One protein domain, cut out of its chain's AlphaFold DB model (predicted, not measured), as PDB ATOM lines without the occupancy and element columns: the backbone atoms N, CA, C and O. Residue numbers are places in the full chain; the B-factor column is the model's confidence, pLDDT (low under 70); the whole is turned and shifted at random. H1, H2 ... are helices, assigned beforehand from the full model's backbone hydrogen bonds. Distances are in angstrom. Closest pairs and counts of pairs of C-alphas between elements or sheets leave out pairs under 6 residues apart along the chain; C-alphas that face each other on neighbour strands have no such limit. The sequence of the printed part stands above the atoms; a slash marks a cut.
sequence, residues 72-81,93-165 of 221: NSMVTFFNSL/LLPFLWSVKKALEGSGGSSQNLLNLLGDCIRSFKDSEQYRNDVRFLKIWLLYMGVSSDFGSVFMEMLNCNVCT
ATOM      1  N   ASN A  72     177.404 130.525 291.554       51.97
ATOM      2  CA  ASN A  72     178.406 131.128 290.676       51.97
ATOM      3  C   ASN A  72     178.228 130.753 289.192       51.97
ATOM      4  O   ASN A  72     178.365 131.623 288.344       51.97
ATOM      5  N   SER A  73     177.873 129.510 288.858       56.41
ATOM      6  CA  SER A  73     177.675 129.042 287.475       56.41
ATOM      7  C   SER A  73     176.435 129.660 286.822       56.41
ATOM      8  O   SER A  73     176.497 130.125 285.681       56.41
ATOM      9  N   MET A  74     175.328 129.754 287.569       55.78
ATOM     10  CA  MET A  74     174.117 130.444 287.121       55.78
ATOM     11  C   MET A  74     174.343 131.956 287.020       55.78
ATOM     12  O   MET A  74     173.868 132.571 286.068       55.78
ATOM     13  N   VAL A  75     175.122 132.545 287.934       57.44
ATOM     14  CA  VAL A  75     175.559 133.950 287.868       57.44
ATOM     15  C   VAL A  75     176.454 134.197 286.653       57.44
ATOM     16  O   VAL A  75     176.264 135.191 285.966       57.44
ATOM     17  N   THR A  76     177.409 133.317 286.331       60.78
ATOM     18  CA  THR A  76     178.272 133.466 285.145       60.78
ATOM     19  C   THR A  76     177.471 133.356 283.855       60.78
ATOM     20  O   THR A  76     177.646 134.184 282.959       60.78
ATOM     21  N   PHE A  77     176.553 132.385 283.781       61.75
ATOM     22  CA  PHE A  77     175.591 132.296 282.689       61.75
ATOM     23  C   PHE A  77     174.826 133.620 282.583       61.75
ATOM     24  O   PHE A  77     174.923 134.290 281.560       61.75
ATOM     25  N   PHE A  78     174.178 134.075 283.659       61.19
ATOM     26  CA  PHE A  78     173.391 135.311 283.687       61.19
ATOM     27  C   PHE A  78     174.195 136.585 283.378       61.19
ATOM     28  O   PHE A  78     173.726 137.461 282.661       61.19
ATOM     29  N   ASN A  79     175.439 136.701 283.820       62.97
ATOM     30  CA  ASN A  79     176.278 137.852 283.490       62.97
ATOM     31  C   ASN A  79     176.646 137.873 281.999       62.97
ATOM     32  O   ASN A  79     176.586 138.930 281.371       62.97
ATOM     33  N   SER A  80     176.882 136.702 281.393       62.00
ATOM     34  CA  SER A  80     176.958 136.565 279.932       62.00
ATOM     35  C   SER A  80     175.621 136.901 279.234       62.00
ATOM     36  O   SER A  80     175.611 137.260 278.054       62.00
ATOM     37  N   LEU A  81     174.477 136.840 279.935       53.56
ATOM     38  CA  LEU A  81     173.180 137.296 279.418       53.56
ATOM     39  C   LEU A  81     173.047 138.823 279.362       53.56
ATOM     40  O   LEU A  81     172.453 139.318 278.407       53.56
ATOM     41  N   LEU A  93     161.885 145.113 280.278       85.31
ATOM     42  CA  LEU A  93     162.540 143.860 280.667       85.31
ATOM     43  C   LEU A  93     163.766 144.098 281.568       85.31
ATOM     44  O   LEU A  93     164.134 143.233 282.369       85.31
ATOM     45  N   LEU A  94     164.402 145.269 281.470       83.94
ATOM     46  CA  LEU A  94     165.653 145.573 282.166       83.94
ATOM     47  C   LEU A  94     165.531 145.470 283.701       83.94
ATOM     48  O   LEU A  94     166.376 144.807 284.308       83.94
ATOM     49  N   PRO A  95     164.494 146.036 284.358       86.25
ATOM     50  CA  PRO A  95     164.322 145.925 285.810       86.25
ATOM     51  C   PRO A  95     164.220 144.474 286.302       86.25
ATOM     52  O   PRO A  95     164.754 144.132 287.364       86.25
ATOM     53  N   PHE A  96     163.591 143.596 285.515       85.31
ATOM     54  CA  PHE A  96     163.528 142.167 285.822       85.31
ATOM     55  C   PHE A  96     164.902 141.515 285.721       85.31
ATOM     56  O   PHE A  96     165.291 140.784 286.629       85.31
ATOM     57  N   LEU A  97     165.674 141.819 284.674       81.88
ATOM     58  CA  LEU A  97     167.028 141.283 284.519       81.88
ATOM     59  C   LEU A  97     167.939 141.683 285.689       81.88
ATOM     60  O   LEU A  97     168.648 140.840 286.235       81.88
ATOM     61  N   TRP A  98     167.876 142.939 286.132       82.12
ATOM     62  CA  TRP A  98     168.608 143.400 287.316       82.12
ATOM     63  C   TRP A  98     168.184 142.669 288.592       82.12
ATOM     64  O   TRP A  98     169.030 142.280 289.399       82.12
ATOM     65  N   SER A  99     166.882 142.440 288.758       83.44
ATOM     66  CA  SER A  99     166.345 141.715 289.910       83.44
ATOM     67  C   SER A  99     166.797 140.252 289.918       83.44
ATOM     68  O   SER A  99     167.194 139.741 290.966       83.44
ATOM     69  N   VAL A 100     166.812 139.592 288.753       80.62
ATOM     70  CA  VAL A 100     167.288 138.208 288.604       80.62
ATOM     71  C   VAL A 100     168.784 138.130 288.896       80.62
ATOM     72  O   VAL A 100     169.204 137.263 289.659       80.62
ATOM     73  N   LYS A 101     169.582 139.072 288.375       78.81
ATOM     74  CA  LYS A 101     171.017 139.172 288.680       78.81
ATOM     75  C   LYS A 101     171.267 139.234 290.181       78.81
ATOM     76  O   LYS A 101     172.016 138.430 290.724       78.81
ATOM     77  N   LYS A 102     170.586 140.162 290.855       79.69
ATOM     78  CA  LYS A 102     170.721 140.374 292.297       79.69
ATOM     79  C   LYS A 102     170.295 139.142 293.095       79.69
ATOM     80  O   LYS A 102     170.935 138.811 294.088       79.69
ATOM     81  N   ALA A 103     169.236 138.456 292.663       79.44
ATOM     82  CA  ALA A 103     168.777 137.220 293.293       79.44
ATOM     83  C   ALA A 103     169.782 136.067 293.131       79.44
ATOM     84  O   ALA A 103     169.913 135.254 294.039       79.44
ATOM     85  N   LEU A 104     170.497 136.012 292.005       72.81
ATOM     86  CA  LEU A 104     171.541 135.019 291.740       72.81
ATOM     87  C   LEU A 104     172.849 135.313 292.497       72.81
ATOM     88  O   LEU A 104     173.508 134.385 292.963       72.81
ATOM     89  N   GLU A 105     173.229 136.588 292.618       70.81
ATOM     90  CA  GLU A 105     174.442 137.037 293.322       70.81
ATOM     91  C   GLU A 105     174.275 137.043 294.852       70.81
ATOM     92  O   GLU A 105     175.248 136.898 295.593       70.81
ATOM     93  N   GLY A 106     173.045 137.201 295.345       66.25
ATOM     94  CA  GLY A 106     172.743 137.216 296.771       66.25
ATOM     95  C   GLY A 106     172.839 135.829 297.410       66.25
ATOM     96  O   GLY A 106     172.086 134.921 297.069       66.25
ATOM     97  N   SER A 107     173.682 135.682 298.435       51.12
ATOM     98  CA  SER A 107     173.853 134.436 299.205       51.12
ATOM     99  C   SER A 107     172.630 134.008 300.040       51.12
ATOM    100  O   SER A 107     172.660 132.948 300.662       51.12
ATOM    101  N   GLY A 108     171.558 134.811 300.066       48.28
ATOM    102  CA  GLY A 108     170.356 134.593 300.884       48.28
ATOM    103  C   GLY A 108     169.038 134.485 300.109       48.28
ATOM    104  O   GLY A 108     167.979 134.384 300.726       48.28
ATOM    105  N   GLY A 109     169.065 134.524 298.773       53.94
ATOM    106  CA  GLY A 109     167.858 134.346 297.968       53.94
ATOM    107  C   GLY A 109     167.391 132.892 297.999       53.94
ATOM    108  O   GLY A 109     168.060 132.020 297.453       53.94
ATOM    109  N   SER A 110     166.239 132.612 298.619       66.62
ATOM    110  CA  SER A 110     165.598 131.296 298.495       66.62
ATOM    111  C   SER A 110     165.364 130.982 297.013       66.62
ATOM    112  O   SER A 110     164.898 131.852 296.272       66.62
ATOM    113  N   SER A 111     165.625 129.746 296.578       69.00
ATOM    114  CA  SER A 111     165.335 129.285 295.208       69.00
ATOM    115  C   SER A 111     163.882 129.551 294.799       69.00
ATOM    116  O   SER A 111     163.601 129.793 293.629       69.00
ATOM    117  N   GLN A 112     162.971 129.591 295.777       76.62
ATOM    118  CA  GLN A 112     161.574 129.958 295.576       76.62
ATOM    119  C   GLN A 112     161.383 131.429 295.176       76.62
ATOM    120  O   GLN A 112     160.542 131.729 294.335       76.62
ATOM    121  N   ASN A 113     162.171 132.350 295.736       81.31
ATOM    122  CA  ASN A 113     162.084 133.771 295.391       81.31
ATOM    123  C   ASN A 113     162.545 134.006 293.949       81.31
ATOM    124  O   ASN A 113     161.917 134.769 293.222       81.31
ATOM    125  N   LEU A 114     163.609 133.314 293.526       82.19
ATOM    126  CA  LEU A 114     164.084 133.348 292.142       82.19
ATOM    127  C   LEU A 114     163.046 132.752 291.180       82.19
ATOM    128  O   LEU A 114     162.765 133.351 290.145       82.19
ATOM    129  N   LEU A 115     162.446 131.612 291.536       84.62
ATOM    130  CA  LEU A 115     161.358 130.996 290.771       84.62
ATOM    131  C   LEU A 115     160.176 131.950 290.574       84.62
ATOM    132  O   LEU A 115     159.720 132.122 289.448       84.62
ATOM    133  N   ASN A 116     159.715 132.593 291.650       88.75
ATOM    134  CA  ASN A 116     158.593 133.528 291.590       88.75
ATOM    135  C   ASN A 116     158.924 134.731 290.694       88.75
ATOM    136  O   ASN A 116     158.154 135.056 289.798       88.75
ATOM    137  N   LEU A 117     160.111 135.326 290.867       88.56
ATOM    138  CA  LEU A 117     160.569 136.460 290.062       88.56
ATOM    139  C   LEU A 117     160.619 136.131 288.558       88.56
ATOM    140  O   LEU A 117     160.186 136.926 287.723       88.56
ATOM    141  N   LEU A 118     161.145 134.954 288.208       88.00
ATOM    142  CA  LEU A 118     161.209 134.481 286.825       88.00
ATOM    143  C   LEU A 118     159.810 134.203 286.262       88.00
ATOM    144  O   LEU A 118     159.520 134.600 285.135       88.00
ATOM    145  N   GLY A 119     158.936 133.575 287.051       91.06
ATOM    146  CA  GLY A 119     157.550 133.314 286.670       91.06
ATOM    147  C   GLY A 119     156.752 134.598 286.425       91.06
ATOM    148  O   GLY A 119     156.005 134.683 285.452       91.06
ATOM    149  N   ASP A 120     156.947 135.623 287.254       92.31
ATOM    150  CA  ASP A 120     156.293 136.926 287.095       92.31
ATOM    151  C   ASP A 120     156.803 137.674 285.861       92.31
ATOM    152  O   ASP A 120     156.010 138.258 285.117       92.31
ATOM    153  N   CYS A 121     158.107 137.590 285.581       91.81
ATOM    154  CA  CYS A 121     158.691 138.107 284.345       91.81
ATOM    155  C   CYS A 121     158.067 137.431 283.115       91.81
ATOM    156  O   CYS A 121     157.584 138.100 282.202       91.81
ATOM    157  N   ILE A 122     158.008 136.097 283.114       92.31
ATOM    158  CA  ILE A 122     157.403 135.322 282.028       92.31
ATOM    159  C   ILE A 122     155.936 135.710 281.839       92.31
ATOM    160  O   ILE A 122     155.529 136.015 280.720       92.31
ATOM    161  N   ARG A 123     155.149 135.767 282.917       92.56
ATOM    162  CA  ARG A 123     153.725 136.124 282.851       92.56
ATOM    163  C   ARG A 123     153.499 137.526 282.291       92.56
ATOM    164  O   ARG A 123     152.526 137.724 281.574       92.56
ATOM    165  N   SER A 124     154.398 138.462 282.590       91.69
ATOM    166  CA  SER A 124     154.298 139.853 282.138       91.69
ATOM    167  C   SER A 124     154.637 140.029 280.655       91.69
ATOM    168  O   SER A 124     154.070 140.900 280.003       91.69
ATOM    169  N   PHE A 125     155.546 139.210 280.106       90.50
ATOM    170  CA  PHE A 125     156.093 139.424 278.758       90.50
ATOM    171  C   PHE A 125     155.819 138.308 277.745       90.50
ATOM    172  O   PHE A 125     156.121 138.496 276.569       90.50
ATOM    173  N   LYS A 126     155.235 137.168 278.139       88.75
ATOM    174  CA  LYS A 126     155.005 136.024 277.230       88.75
ATOM    175  C   LYS A 126     154.153 136.358 276.002       88.75
ATOM    176  O   LYS A 126     154.386 135.787 274.940       88.75
ATOM    177  N   ASP A 127     153.220 137.297 276.143       89.00
ATOM    178  CA  ASP A 127     152.307 137.712 275.073       89.00
ATOM    179  C   ASP A 127     152.831 138.935 274.296       89.00
ATOM    180  O   ASP A 127     152.256 139.327 273.283       89.00
ATOM    181  N   SER A 128     153.954 139.523 274.727       87.88
ATOM    182  CA  SER A 128     154.559 140.678 274.064       87.88
ATOM    183  C   SER A 128     155.312 140.261 272.801       87.88
ATOM    184  O   SER A 128     156.282 139.497 272.837       87.88
ATOM    185  N   GLU A 129     154.910 140.817 271.657       86.69
ATOM    186  CA  GLU A 129     155.561 140.536 270.374       86.69
ATOM    187  C   GLU A 129     157.014 141.017 270.327       86.69
ATOM    188  O   GLU A 129     157.851 140.373 269.689       86.69
ATOM    189  N   GLN A 130     157.327 142.091 271.060       87.12
ATOM    190  CA  GLN A 130     158.671 142.665 271.159       87.12
ATOM    191  C   GLN A 130     159.685 141.644 271.691       87.12
ATOM    192  O   GLN A 130     160.814 141.577 271.206       87.12
ATOM    193  N   TYR A 131     159.272 140.809 272.649       86.44
ATOM    194  CA  TYR A 131     160.152 139.843 273.312       86.44
ATOM    195  C   TYR A 131     160.030 138.423 272.761       86.44
ATOM    196  O   TYR A 131     160.851 137.567 273.094       86.44
ATOM    197  N   ARG A 132     159.074 138.162 271.858       85.75
ATOM    198  CA  ARG A 132     158.817 136.828 271.287       85.75
ATOM    199  C   ARG A 132     160.060 136.187 270.665       85.75
ATOM    200  O   ARG A 132     160.179 134.970 270.685       85.75
ATOM    201  N   ASN A 133     160.984 136.974 270.110       80.38
ATOM    202  CA  ASN A 133     162.251 136.474 269.556       80.38
ATOM    203  C   ASN A 133     163.492 137.047 270.261       80.38
ATOM    204  O   ASN A 133     164.603 136.871 269.761       80.38
ATOM    205  N   ASP A 134     163.326 137.706 271.411       82.62
ATOM    206  CA  ASP A 134     164.440 138.291 272.151       82.62
ATOM    207  C   ASP A 134     165.252 137.192 272.852       82.62
ATOM    208  O   ASP A 134     164.750 136.382 273.636       82.62
ATOM    209  N   VAL A 135     166.553 137.174 272.577       75.94
ATOM    210  CA  VAL A 135     167.504 136.222 273.150       75.94
ATOM    211  C   VAL A 135     167.593 136.365 274.677       75.94
ATOM    212  O   VAL A 135     167.810 135.372 275.369       75.94
ATOM    213  N   ARG A 136     167.385 137.564 275.232       81.62
ATOM    214  CA  ARG A 136     167.354 137.810 276.683       81.62
ATOM    215  C   ARG A 136     166.160 137.112 277.328       81.62
ATOM    216  O   ARG A 136     166.319 136.461 278.358       81.62
ATOM    217  N   PHE A 137     165.004 137.164 276.671       85.38
ATOM    218  CA  PHE A 137     163.791 136.500 277.135       85.38
ATOM    219  C   PHE A 137     163.898 134.974 277.027       85.38
ATOM    220  O   PHE A 137     163.570 134.276 277.984       85.38
ATOM    221  N   LEU A 138     164.489 134.441 275.945       80.88
ATOM    222  CA  LEU A 138     164.837 133.011 275.846       80.88
ATOM    223  C   LEU A 138     165.646 132.542 277.056       80.88
ATOM    224  O   LEU A 138     165.389 131.484 277.619       80.88
ATOM    225  N   LYS A 139     166.641 133.325 277.462       77.31
ATOM    226  CA  LYS A 139     167.539 132.928 278.542       77.31
ATOM    227  C   LYS A 139     166.854 132.987 279.918       77.31
ATOM    228  O   LYS A 139     167.165 132.146 280.759       77.31
ATOM    229  N   ILE A 140     165.882 133.885 280.122       84.56
ATOM    230  CA  ILE A 140     164.983 133.872 281.296       84.56
ATOM    231  C   ILE A 140     164.182 132.566 281.343       84.56
ATOM    232  O   ILE A 140     164.158 131.906 282.379       84.56
ATOM    233  N   TRP A 141     163.590 132.155 280.219       86.75
ATOM    234  CA  TRP A 141     162.870 130.882 280.123       86.75
ATOM    235  C   TRP A 141     163.766 129.672 280.409       86.75
ATOM    236  O   TRP A 141     163.374 128.788 281.167       86.75
ATOM    237  N   LEU A 142     164.981 129.639 279.848       77.44
ATOM    238  CA  LEU A 142     165.956 128.576 280.121       77.44
ATOM    239  C   LEU A 142     166.320 128.512 281.612       77.44
ATOM    240  O   LEU A 142     166.392 127.424 282.183       77.44
ATOM    241  N   LEU A 143     166.519 129.669 282.249       77.94
ATOM    242  CA  LEU A 143     166.806 129.740 283.678       77.94
ATOM    243  C   LEU A 143     165.615 129.243 284.507       77.94
ATOM    244  O   LEU A 143     165.809 128.425 285.402       77.94
ATOM    245  N   TYR A 144     164.394 129.670 284.171       83.50
ATOM    246  CA  TYR A 144     163.162 129.226 284.825       83.50
ATOM    247  C   TYR A 144     162.965 127.710 284.711       83.50
ATOM    248  O   TYR A 144     162.690 127.045 285.705       83.50
ATOM    249  N   MET A 145     163.211 127.140 283.529       79.56
ATOM    250  CA  MET A 145     163.220 125.691 283.321       79.56
ATOM    251  C   MET A 145     164.256 124.972 284.193       79.56
ATOM    252  O   MET A 145     163.969 123.898 284.714       79.56
ATOM    253  N   GLY A 146     165.446 125.555 284.366       74.94
ATOM    254  CA  GLY A 146     166.521 124.971 285.172       74.94
ATOM    255  C   GLY A 146     166.233 124.939 286.676       74.94
ATOM    256  O   GLY A 146     166.694 124.025 287.358       74.94
ATOM    257  N   VAL A 147     165.467 125.908 287.190       74.38
ATOM    258  CA  VAL A 147     165.073 125.966 288.610       74.38
ATOM    259  C   VAL A 147     163.704 125.338 288.896       74.38
ATOM    260  O   VAL A 147     163.402 125.052 290.054       74.38
ATOM    261  N   SER A 148     162.877 125.112 287.870       78.88
ATOM    262  CA  SER A 148     161.556 124.486 287.999       78.88
ATOM    263  C   SER A 148     161.656 122.996 288.340       78.88
ATOM    264  O   SER A 148     162.539 122.276 287.871       78.88
ATOM    265  N   SER A 149     160.703 122.507 289.136       78.56
ATOM    266  CA  SER A 149     160.554 121.077 289.424       78.56
ATOM    267  C   SER A 149     159.994 120.288 288.239       78.56
ATOM    268  O   SER A 149     160.292 119.102 288.105       78.56
ATOM    269  N   ASP A 150     159.193 120.936 287.389       80.19
ATOM    270  CA  ASP A 150     158.577 120.330 286.212       80.19
ATOM    271  C   ASP A 150     159.046 121.039 284.943       80.19
ATOM    272  O   ASP A 150     158.467 122.008 284.459       80.19
ATOM    273  N   PHE A 151     160.155 120.539 284.415       78.50
ATOM    274  CA  PHE A 151     160.748 121.023 283.178       78.50
ATOM    275  C   PHE A 151     159.824 120.838 281.966       78.50
ATOM    276  O   PHE A 151     159.784 121.685 281.077       78.50
ATOM    277  N   GLY A 152     159.100 119.715 281.915       76.88
ATOM    278  CA  GLY A 152     158.316 119.334 280.745       76.88
ATOM    279  C   GLY A 152     157.162 120.297 280.498       76.88
ATOM    280  O   GLY A 152     156.975 120.739 279.366       76.88
ATOM    281  N   SER A 153     156.428 120.666 281.552       85.44
ATOM    282  CA  SER A 153     155.330 121.632 281.434       85.44
ATOM    283  C   SER A 153     155.821 123.017 281.023       85.44
ATOM    284  O   SER A 153     155.249 123.606 280.109       85.44
ATOM    285  N   VAL A 154     156.919 123.500 281.612       86.56
ATOM    286  CA  VAL A 154     157.496 124.808 281.265       86.56
ATOM    287  C   VAL A 154     157.981 124.835 279.814       86.56
ATOM    288  O   VAL A 154     157.730 125.805 279.100       86.56
ATOM    289  N   PHE A 155     158.626 123.765 279.339       82.69
ATOM    290  CA  PHE A 155     159.036 123.660 277.938       82.69
ATOM    291  C   PHE A 155     157.831 123.698 276.986       82.69
ATOM    292  O   PHE A 155     157.854 124.411 275.981       82.69
ATOM    293  N   MET A 156     156.756 122.977 277.312       84.75
ATOM    294  CA  MET A 156     155.533 122.985 276.503       84.75
ATOM    295  C   MET A 156     154.838 124.351 276.520       84.75
ATOM    296  O   MET A 156     154.400 124.816 275.470       84.75
ATOM    297  N   GLU A 157     154.786 125.027 277.671       87.56
ATOM    298  CA  GLU A 157     154.267 126.396 277.771       87.56
ATOM    299  C   GLU A 157     155.065 127.348 276.872       87.56
ATOM    300  O   GLU A 157     154.485 128.082 276.074       87.56
ATOM    301  N   MET A 158     156.397 127.266 276.917       86.75
ATOM    302  CA  MET A 158     157.274 128.082 276.081       86.75
ATOM    303  C   MET A 158     157.018 127.874 274.581       86.75
ATOM    304  O   MET A 158     156.970 128.842 273.812       86.75
ATOM    305  N   LEU A 159     156.832 126.618 274.157       84.94
ATOM    306  CA  LEU A 159     156.491 126.288 272.772       84.94
ATOM    307  C   LEU A 159     155.110 126.824 272.379       84.94
ATOM    308  O   LEU A 159     154.973 127.347 271.272       84.94
ATOM    309  N   ASN A 160     154.119 126.737 273.268       86.44
ATOM    310  CA  ASN A 160     152.759 127.229 273.031       86.44
ATOM    311  C   ASN A 160     152.710 128.757 272.913       86.44
ATOM    312  O   ASN A 160     152.015 129.287 272.048       86.44
ATOM    313  N   CYS A 161     153.507 129.470 273.711       85.25
ATOM    314  CA  CYS A 161     153.674 130.919 273.595       85.25
ATOM    315  C   CYS A 161     154.467 131.337 272.339       85.25
ATOM    316  O   CYS A 161     154.644 132.527 272.082       85.25
ATOM    317  N   ASN A 162     154.952 130.378 271.538       83.25
ATOM    318  CA  ASN A 162     155.783 130.609 270.356       83.25
ATOM    319  C   ASN A 162     157.030 131.466 270.640       83.25
ATOM    320  O   ASN A 162     157.527 132.169 269.754       83.25
ATOM    321  N   VAL A 163     157.566 131.380 271.861       81.56
ATOM    322  CA  VAL A 163     158.731 132.162 272.278       81.56
ATOM    323  C   VAL A 163     159.997 131.512 271.742       81.56
ATOM    324  O   VAL A 163     160.280 130.342 271.990       81.56
ATOM    325  N   CYS A 164     160.775 132.287 270.992       76.38
ATOM    326  CA  CYS A 164     162.101 131.943 270.489       76.38
ATOM    327  C   CYS A 164     162.169 130.598 269.754       76.38
ATOM    328  O   CYS A 164     163.241 130.004 269.635       76.38
ATOM    329  N   THR A 165     161.053 130.164 269.160       77.56
ATOM    330  CA  THR A 165     160.957 128.964 268.308       77.56
ATOM    331  C   THR A 165     161.913 129.020 267.118       77.56
ATOM    332  O   THR A 165     162.231 127.999 266.505       77.56
TER     333      THR A 165
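AT A GLANCE: This is residues 72 to 81 and 93 to 165 of the 221 residues of the protein "BUB1 N-terminal domain-containing protein" of Arachis hypogaea (UniProt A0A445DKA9). Look for a small up-and-down bundle of four helices, H1 to H4, set round in a ring that is nearly closed between H1 and H4, with a fifth helix, H5, folded back beside H4 on the side away from H1 and H2. Each helix runs against the one before it in the chain, and H5 packs on the bundle through a short stretch of H4. The printed part has 83 residues with five named helices, H1 H2 H3 H4 H5 along the chain, and no named strand; the class is all helix. The whole is compact, with a radius of gyration of the C-alphas of 12.1 A, and rounded, spanning 34 by 26 by 20 A.

HOW THE PARTS SIT: Start with the bundle at the first printed residue, where H1 takes residues 72 to 81, and go on past the cut to H2, residues 94 to 105. These two touch at a shallow tilt of 19 degrees, opposite ways; the closest C-alphas are those of Val 75 and Leu 104, 5.7 A apart, and H2 touches H1 with residues 101 to 105 alone. H3, residues 111 to 125, touches H2 at a shallow tilt of 14 degrees, opposite ways, and the two form a helical hairpin; look at the C-alphas of Ala 103 and Leu 114, the closest, 6.2 A apart. H4, residues 135 to 147, forms the next helical hairpin with H3: they touch, opposite ways at a tilt of 36 degrees that is only just steep, and the closest C-alphas are those of Leu 118 and Tyr 144, 6.0 A apart. H1 and H4 are close but not clearly touching, with 2 pairs of C-alphas within 8 A, the closest being those of Leu 81 and Arg 136 at 6.5 A. H2 and H4 are near each other, while H1 and H3 are apart. Last comes H5, residues 151 to 160, which touches H4 at a shallow tilt of 28 degrees, opposite ways, in a third helical hairpin. H4 touches H5 with residues 141 to 145 alone, and the closest C-alphas are those of Met 145 and Phe 151, 5.3 A apart. H5 is apart from H1, H2 and H3. Along the backbone, every O i to N i+4 pair inside H1, H2, H3, H4 and H5 is within hydrogen-bond range.

IN THESE COORDINATES: Find C-alpha 72 at (178.406, 131.128, 290.676); from there H1 runs to C-alpha 81, 13.9 A away. H2 goes from Leu 94 to Glu 105 over 16.6 A. H3, the longest helix with 15 residues, begins at C-alpha 111, at (165.335, 129.285, 295.208), and covers 21.4 A to Phe 125. H4 runs 18.7 A from Val 135 to Val 147. H5 runs 14.3 A from Phe 151 and ends at C-alpha 160, at (152.759, 127.229, 273.031).

THE WHOLE: Look at Ser 107 and Glu 129 for the two C-alphas farthest apart, 34.7 A. Residues 82 to 92 are not printed, and C-alphas 81 and 93 are 12.6 A apart across this cut, in the link from H1 to H2. Of the links printed whole, H2 to H3 and H4 to H5 are tight, and H3 to H4, with 9 residues, is short; there is no long one. The mean pLDDT of the printed part is 78.5; it is under 70 at residues 72 to 81, which are H1, and at residues 106 to 111, of which 111 belongs to H3.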